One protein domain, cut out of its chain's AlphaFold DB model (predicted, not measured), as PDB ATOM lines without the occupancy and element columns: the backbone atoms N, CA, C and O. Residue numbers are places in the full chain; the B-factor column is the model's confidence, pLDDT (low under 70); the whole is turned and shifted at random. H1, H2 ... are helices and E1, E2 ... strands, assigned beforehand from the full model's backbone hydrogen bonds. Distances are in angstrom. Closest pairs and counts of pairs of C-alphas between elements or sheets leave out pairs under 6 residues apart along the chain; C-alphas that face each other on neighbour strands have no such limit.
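What this domain is: This is residues 4 to 57 of the 60 residues of an uncharacterized protein of Gordonia desulfuricans (UniProt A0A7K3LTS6). A two-stranded hairpin, E2 and E3, has its tip, residues 17 to 22, sticking out from the rest, while the helix H1 and the close pair of short strands E1 and E4 lie toward its base. Beyond E4 the last stretch runs away from this body to the small helix H2, which has no contact with the other named elements. The printed part has 54 residues, with two named helices and four named strands in the order E1, E2, E3, H1, E4, H2; the sheet is E2 - E3, antiparallel, and the class is mixed, helices and strands. The whole is only just compact, close to loose, with a radius of gyration of the C-alphas of 12.1 A and spans of 34 by 27 by 19 A.

Where its parts are: E2 is residues 13 to 18, 15.3 A from first to last C-alpha, beginning at C-alpha 13 at (-2.849, 36.823, -34.842). E3 is residues 21 to 26, 16.8 A long. H1 is residues 29 to 37, 12.3 A long. E4 is residues 43 to 45, 6.6 A, and E1 is residues 4 to 7, 7.3 A, beginning at C-alpha 4 at (-5.337, 27.421, -35.336). H2 is residues 53 to 56, 5.2 A, ending at C-alpha 56 at (5.303, 25.262, -46.895).

How they stand to each other: E2 and E3 form a hairpin, antiparallel at 154 degrees between their directions. N 16 and O 23 are within hydrogen-bond range at 3.0 A, and N 23 and O 16 at 2.8 A. E2 and E4 have 5 pairs of C-alphas within 8 A, the closest being those of Val 13 and Tyr 43 at 4.9 A. E3 and E4 are near each other, with 5 pairs of C-alphas within 10 A. E1 and E4 have 7 pairs of C-alphas within 8 A, the closest being those of Pro 7 and Tyr 43 at 4.5 A; each of these strands pairs with no named strand. E2 and H1 have 1 pair of C-alphas within 8 A, those of Val 13 and Ala 32 at 7.8 A. H1 and E4 are apart, and so are H1 and H2. In H1 every O i to N i+4 pair is within hydrogen-bond range; H2 is too short for such a pair, and its 1 pair of O i to N i+3 is within range.

The domain as a whole: The two C-alphas farthest apart are those of Ala 38 and Ala 55, 35.4 A. The printed part has no cut. No link is long: E4 to H2, 7 residues, is short, and the other links are tight. The mean pLDDT of the printed part is 90.3, that of H2 is 81, and no printed residue is under 70.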
ATOM      1  N   ASP A   4      -4.694  28.443 -36.151       90.31
ATOM      2  CA  ASP A   4      -5.337  27.421 -35.336       90.31
ATOM      3  C   ASP A   4      -6.756  27.871 -34.953       90.31
ATOM      4  O   ASP A   4      -7.026  29.065 -34.797       90.31
ATOM      5  N   ALA A   5      -7.676  26.909 -34.850       86.38
ATOM      6  CA  ALA A   5      -9.092  27.185 -34.608       86.38
ATOM      7  C   ALA A   5      -9.345  27.764 -33.207       86.38
ATOM      8  O   ALA A   5     -10.240  28.590 -33.030       86.38
ATOM      9  N   GLU A   6      -8.548  27.345 -32.226       91.06
ATOM     10  CA  GLU A   6      -8.662  27.797 -30.847       91.06
ATOM     11  C   GLU A   6      -7.746  29.001 -30.577       91.06
ATOM     12  O   GLU A   6      -6.587  29.022 -31.013       91.06
ATOM     13  N   PRO A   7      -8.235  30.024 -29.852       89.94
ATOM     14  CA  PRO A   7      -7.387  31.113 -29.403       89.94
ATOM     15  C   PRO A   7      -6.343  30.600 -28.406       89.94
ATOM     16  O   PRO A   7      -6.584  29.691 -27.616       89.94
ATOM     17  N   SER A   8      -5.170  31.224 -28.416       89.56
ATOM     18  CA  SER A   8      -4.039  30.851 -27.573       89.56
ATOM     19  C   SER A   8      -3.513  32.066 -26.820       89.56
ATOM     20  O   SER A   8      -3.319  33.137 -27.398       89.56
ATOM     21  N   GLY A   9      -3.169  31.882 -25.541       85.62
ATOM     22  CA  GLY A   9      -2.471  32.902 -24.749       85.62
ATOM     23  C   GLY A   9      -1.104  33.294 -25.330       85.62
ATOM     24  O   GLY A   9      -0.605  34.385 -25.061       85.62
ATOM     25  N   LEU A  10      -0.527  32.443 -26.185       86.00
ATOM     26  CA  LEU A  10       0.724  32.695 -26.907       86.00
ATOM     27  C   LEU A  10       0.492  33.206 -28.341       86.00
ATOM     28  O   LEU A  10       1.447  33.583 -29.019       86.00
ATOM     29  N   GLY A  11      -0.761  33.268 -28.799       89.94
ATOM     30  CA  GLY A  11      -1.127  33.713 -30.142       89.94
ATOM     31  C   GLY A  11      -0.821  35.191 -30.379       89.94
ATOM     32  O   GLY A  11      -0.883  36.008 -29.460       89.94
ATOM     33  N   ASN A  12      -0.488  35.550 -31.616       94.94
ATOM     34  CA  ASN A  12      -0.223  36.930 -32.039       94.94
ATOM     35  C   ASN A  12      -1.014  37.333 -33.289       94.94
ATOM     36  O   ASN A  12      -0.736  38.376 -33.878       94.94
ATOM     37  N   VAL A  13      -1.984  36.522 -33.706       95.19
ATOM     38  CA  VAL A  13      -2.849  36.823 -34.842       95.19
ATOM     39  C   VAL A  13      -4.203  37.277 -34.322       95.19
ATOM     40  O   VAL A  13      -4.851  36.561 -33.567       95.19
ATOM     41  N   SER A  14      -4.637  38.465 -34.726       94.12
ATOM     42  CA  SER A  14      -5.999  38.930 -34.477       94.12
ATOM     43  C   SER A  14      -6.866  38.624 -35.695       94.12
ATOM     44  O   SER A  14      -6.433  38.817 -36.837       94.12
ATOM     45  N   ARG A  15      -8.082  38.137 -35.440       92.62
ATOM     46  CA  ARG A  15      -9.138  37.980 -36.436       92.62
ATOM     47  C   ARG A  15     -10.199  39.041 -36.181       92.62
ATOM     48  O   ARG A  15     -10.655  39.179 -35.051       92.62
ATOM     49  N   TYR A  16     -10.608  39.737 -37.228       90.56
ATOM     50  CA  TYR A  16     -11.716  40.683 -37.176       90.56
ATOM     51  C   TYR A  16     -12.573  40.538 -38.429       90.56
ATOM     52  O   TYR A  16     -12.059  40.229 -39.506       90.56
ATOM     53  N   ASP A  17     -13.877  40.744 -38.294       92.06
ATOM     54  CA  ASP A  17     -14.799  40.672 -39.422       92.06
ATOM     55  C   ASP A  17     -14.859  42.048 -40.103       92.06
ATOM     56  O   ASP A  17     -15.234  43.049 -39.491       92.06
ATOM     57  N   ALA A  18     -14.415  42.116 -41.360       91.62
ATOM     58  CA  ALA A  18     -14.554  43.296 -42.206       91.62
ATOM     59  C   ALA A  18     -15.794  43.160 -43.105       91.62
ATOM     60  O   ALA A  18     -16.361  42.077 -43.243       91.62
ATOM     61  N   ALA A  19     -16.214  44.261 -43.737       92.81
ATOM     62  CA  ALA A  19     -17.405  44.292 -44.594       92.81
ATOM     63  C   ALA A  19     -17.340  43.309 -45.781       92.81
ATOM     64  O   ALA A  19     -18.372  42.867 -46.274       92.81
ATOM     65  N   ASP A  20     -16.132  42.963 -46.227       94.06
ATOM     66  CA  ASP A  20     -15.849  42.037 -47.324       94.06
ATOM     67  C   ASP A  20     -15.464  40.622 -46.855       94.06
ATOM     68  O   ASP A  20     -15.151  39.763 -47.679       94.06
ATOM     69  N   GLY A  21     -15.492  40.365 -45.543       91.19
ATOM     70  CA  GLY A  21     -15.182  39.070 -44.945       91.19
ATOM     71  C   GLY A  21     -14.162  39.137 -43.802       91.19
ATOM     72  O   GLY A  21     -13.643  40.201 -43.456       91.19
ATOM     73  N   PRO A  22     -13.860  37.988 -43.176       90.88
ATOM     74  CA  PRO A  22     -12.923  37.926 -42.067       90.88
ATOM     75  C   PRO A  22     -11.500  38.240 -42.530       90.88
ATOM     76  O   PRO A  22     -10.988  37.667 -43.496       90.88
ATOM     77  N   ARG A  23     -10.830  39.116 -41.787       91.75
ATOM     78  CA  ARG A  23      -9.428  39.470 -41.994       91.75
ATOM     79  C   ARG A  23      -8.583  39.006 -40.823       91.75
ATOM     80  O   ARG A  23      -9.032  38.925 -39.681       91.75
ATOM     81  N   LEU A  24      -7.331  38.696 -41.142       92.44
ATOM     82  CA  LEU A  24      -6.320  38.269 -40.188       92.44
ATOM     83  C   LEU A  24      -5.161  39.253 -40.226       92.44
ATOM     84  O   LEU A  24      -4.668  39.592 -41.304       92.44
ATOM     85  N   VAL A  25      -4.695  39.666 -39.053       93.06
ATOM     86  CA  VAL A  25      -3.517  40.524 -38.920       93.06
ATOM     87  C   VAL A  25      -2.543  39.925 -37.918       93.06
ATOM     88  O   VAL A  25      -2.915  39.559 -36.805       93.06
ATOM     89  N   VAL A  26      -1.277  39.826 -38.322       93.94
ATOM     90  CA  VAL A  26      -0.185  39.472 -37.413       93.94
ATOM     91  C   VAL A  26       0.199  40.723 -36.635       93.94
ATOM     92  O   VAL A  26       0.529  41.756 -37.217       93.94
ATOM     93  N   LEU A  27       0.149  40.635 -35.314       94.38
ATOM     94  CA  LEU A  27       0.482  41.729 -34.419       94.38
ATOM     95  C   LEU A  27       1.948  41.653 -33.993       94.38
ATOM     96  O   LEU A  27       2.513  40.577 -33.776       94.38
ATOM     97  N   THR A  28       2.553  42.825 -33.810       94.88
ATOM     98  CA  THR A  28       3.828  42.945 -33.099       94.88
ATOM     99  C   THR A  28       3.646  42.586 -31.626       94.88
ATOM    100  O   THR A  28       2.533  42.638 -31.099       94.88
ATOM    101  N   HIS A  29       4.744  42.266 -30.937       90.94
ATOM    102  CA  HIS A  29       4.714  41.832 -29.537       90.94
ATOM    103  C   HIS A  29       3.927  42.792 -28.625       90.94
ATOM    104  O   HIS A  29       3.013  42.365 -27.925       90.94
ATOM    105  N   ASN A  30       4.201  44.099 -28.714       93.81
ATOM    106  CA  ASN A  30       3.532  45.108 -27.885       93.81
ATOM    107  C   ASN A  30       2.029  45.208 -28.184       93.81
ATOM    108  O   ASN A  30       1.221  45.324 -27.265       93.81
ATOM    109  N   LYS A  31       1.632  45.120 -29.462       94.31
ATOM    110  CA  LYS A  31       0.213  45.145 -29.852       94.31
ATOM    111  C   LYS A  31      -0.515  43.880 -29.406       94.31
ATOM    112  O   LYS A  31      -1.637  43.973 -28.925       94.31
ATOM    113  N   ALA A  32       0.128  42.717 -29.522       93.94
ATOM    114  CA  ALA A  32      -0.419  41.463 -29.020       93.94
ATOM    115  C   ALA A  32      -0.619  41.520 -27.497       93.94
ATOM    116  O   ALA A  32      -1.687  41.164 -27.012       93.94
ATOM    117  N   ALA A  33       0.359  42.036 -26.746       91.50
ATOM    118  CA  ALA A  33       0.234  42.222 -25.301       91.50
ATOM    119  C   ALA A  33      -0.936  43.149 -24.932       91.50
ATOM    120  O   ALA A  33      -1.747  42.792 -24.080       91.50
ATOM    121  N   ALA A  34      -1.078  44.287 -25.620       92.75
ATOM    122  CA  ALA A  34      -2.197  45.207 -25.407       92.75
ATOM    123  C   ALA A  34      -3.559  44.558 -25.715       92.75
ATOM    124  O   ALA A  34      -4.501  44.708 -24.943       92.75
ATOM    125  N   MET A  35      -3.662  43.794 -26.807       92.94
ATOM    126  CA  MET A  35      -4.898  43.090 -27.172       92.94
ATOM    127  C   MET A  35      -5.263  42.006 -26.154       92.94
ATOM    128  O   MET A  35      -6.424  41.918 -25.762       92.94
ATOM    129  N   ARG A  36      -4.281  41.238 -25.659       91.19
ATOM    130  CA  ARG A  36      -4.508  40.261 -24.579       91.19
ATOM    131  C   ARG A  36      -4.962  40.943 -23.290       91.19
ATOM    132  O   ARG A  36      -5.904  40.472 -22.665       91.19
ATOM    133  N   ALA A  37      -4.339  42.063 -22.920       91.38
ATOM    134  CA  ALA A  37      -4.745  42.847 -21.753       91.38
ATOM    135  C   ALA A  37      -6.172  43.409 -21.895       91.38
ATOM    136  O   ALA A  37      -6.892  43.514 -20.908       91.38
ATOM    137  N   ALA A  38      -6.605  43.705 -23.124       92.38
ATOM    138  CA  ALA A  38      -7.974  44.105 -23.452       92.38
ATOM    139  C   ALA A  38      -8.961  42.920 -23.577       92.38
ATOM    140  O   ALA A  38     -10.090  43.113 -24.028       92.38
ATOM    141  N   GLY A  39      -8.543  41.695 -23.234       91.50
ATOM    142  CA  GLY A  39      -9.376  40.491 -23.310       91.50
ATOM    143  C   GLY A  39      -9.708  40.034 -24.734       91.50
ATOM    144  O   GLY A  39     -10.612  39.221 -24.913       91.50
ATOM    145  N   GLN A  40      -9.012  40.546 -25.754       92.62
ATOM    146  CA  GLN A  40      -9.255  40.140 -27.135       92.62
ATOM    147  C   GLN A  40      -8.623  38.769 -27.414       92.62
ATOM    148  O   GLN A  40      -7.435  38.576 -27.127       92.62
ATOM    149  N   PRO A  41      -9.373  37.822 -28.009       93.00
ATOM    150  CA  PRO A  41      -8.832  36.523 -28.368       93.00
ATOM    151  C   PRO A  41      -7.787  36.678 -29.474       93.00
ATOM    152  O   PRO A  41      -8.045  37.265 -30.529       93.00
ATOM    153  N   LEU A  42      -6.602  36.125 -29.233       95.38
ATOM    154  CA  LEU A  42      -5.546  36.017 -30.232       95.38
ATOM    155  C   LEU A  42      -5.340  34.560 -30.613       95.38
ATOM    156  O   LEU A  42      -5.458  33.660 -29.789       95.38
ATOM    157  N   TYR A  43      -4.980  34.350 -31.866       95.19
ATOM    158  CA  TYR A  43      -4.793  33.044 -32.471       95.19
ATOM    159  C   TYR A  43      -3.326  32.830 -32.807       95.19
ATOM    160  O   TYR A  43      -2.547  33.779 -32.982       95.19
ATOM    161  N   LEU A  44      -2.939  31.566 -32.888       93.50
ATOM    162  CA  LEU A  44      -1.615  31.176 -33.328       93.50
ATOM    163  C   LEU A  44      -1.635  30.939 -34.841       93.50
ATOM    164  O   LEU A  44      -2.604  30.424 -35.398       93.50
ATOM    165  N   SER A  45      -0.563  31.339 -35.522       91.12
ATOM    166  CA  SER A  45      -0.362  30.932 -36.911       91.12
ATOM    167  C   SER A  45      -0.164  29.422 -36.957       91.12
ATOM    168  O   SER A  45       0.715  28.910 -36.266       91.12
ATOM    169  N   HIS A  46      -0.899  28.720 -37.820       89.88
ATOM    170  CA  HIS A  46      -0.766  27.266 -37.942       89.88
ATOM    171  C   HIS A  46       0.649  26.852 -38.391       89.88
ATOM    172  O   HIS A  46       1.113  25.751 -38.131       89.88
ATOM    173  N   PHE A  47       1.413  27.756 -39.015       87.81
ATOM    174  CA  PHE A  47       2.827  27.515 -39.324       87.81
ATOM    175  C   PHE A  47       3.734  27.398 -38.090       87.81
ATOM    176  O   PHE A  47       4.914  27.083 -38.251       87.81
ATOM    177  N   ALA A  48       3.246  27.731 -36.895       86.56
ATOM    178  CA  ALA A  48       3.957  27.498 -35.642       86.56
ATOM    179  C   ALA A  48       3.726  26.076 -35.106       86.56
ATOM    180  O   ALA A  48       4.587  25.558 -34.403       86.56
ATOM    181  N   THR A  49       2.597  25.448 -35.450       85.19
ATOM    182  CA  THR A  49       2.195  24.113 -34.971       85.19
ATOM    183  C   THR A  49       2.337  23.025 -36.036       85.19
ATOM    184  O   THR A  49       2.444  21.848 -35.702       85.19
ATOM    185  N   CYS A  50       2.391  23.393 -37.317       87.25
ATOM    186  CA  CYS A  50       2.525  22.460 -38.431       87.25
ATOM    187  C   CYS A  50       3.925  21.803 -38.458       87.25
ATOM    188  O   CYS A  50       4.918  22.508 -38.663       87.25
ATOM    189  N   PRO A  51       4.030  20.459 -38.376       86.62
ATOM    190  CA  PRO A  51       5.313  19.743 -38.433       86.62
ATOM    191  C   PRO A  51       6.083  19.966 -39.739       86.62
ATOM    192  O   PRO A  51       7.309  19.940 -39.771       86.62
ATOM    193  N   HIS A  52       5.356  20.214 -40.830       85.00
ATOM    194  CA  HIS A  52       5.923  20.436 -42.157       85.00
ATOM    195  C   HIS A  52       6.070  21.920 -42.500       85.00
ATOM    196  O   HIS A  52       6.336  22.234 -43.656       85.00
ATOM    197  N   ALA A  53       5.894  22.846 -41.547       84.12
ATOM    198  CA  ALA A  53       5.857  24.287 -41.818       84.12
ATOM    199  C   ALA A  53       7.029  24.781 -42.681       84.12
ATOM    200  O   ALA A  53       6.823  25.630 -43.545       84.12
ATOM    201  N   ALA A  54       8.230  24.227 -42.488       80.31
ATOM    202  CA  ALA A  54       9.414  24.551 -43.280       80.31
ATOM    203  C   ALA A  54       9.254  24.239 -44.782       80.31
ATOM    204  O   ALA A  54       9.714  25.014 -45.603       80.31
ATOM    205  N   ALA A  55       8.546  23.166 -45.152       82.75
ATOM    206  CA  ALA A  55       8.281  22.821 -46.553       82.75
ATOM    207  C   ALA A  55       7.244  23.748 -47.218       82.75
ATOM    208  O   ALA A  55       7.206  23.869 -48.440       82.75
ATOM    209  N   TRP A  56       6.388  24.394 -46.418       78.38
ATOM    210  CA  TRP A  56       5.303  25.262 -46.895       78.38
ATOM    211  C   TRP A  56       5.644  26.750 -46.840       78.38
ATOM    212  O   TRP A  56       5.023  27.555 -47.543       78.38
ATOM    213  N   ARG A  57       6.606  27.141 -45.999       76.31
ATOM    214  CA  ARG A  57       7.181  28.481 -46.042       76.31
ATOM    215  C   ARG A  57       7.963  28.579 -47.344       76.31
ATOM    216  O   ARG A  57       9.012  27.974 -47.490       76.31
TER     217      ARG A  57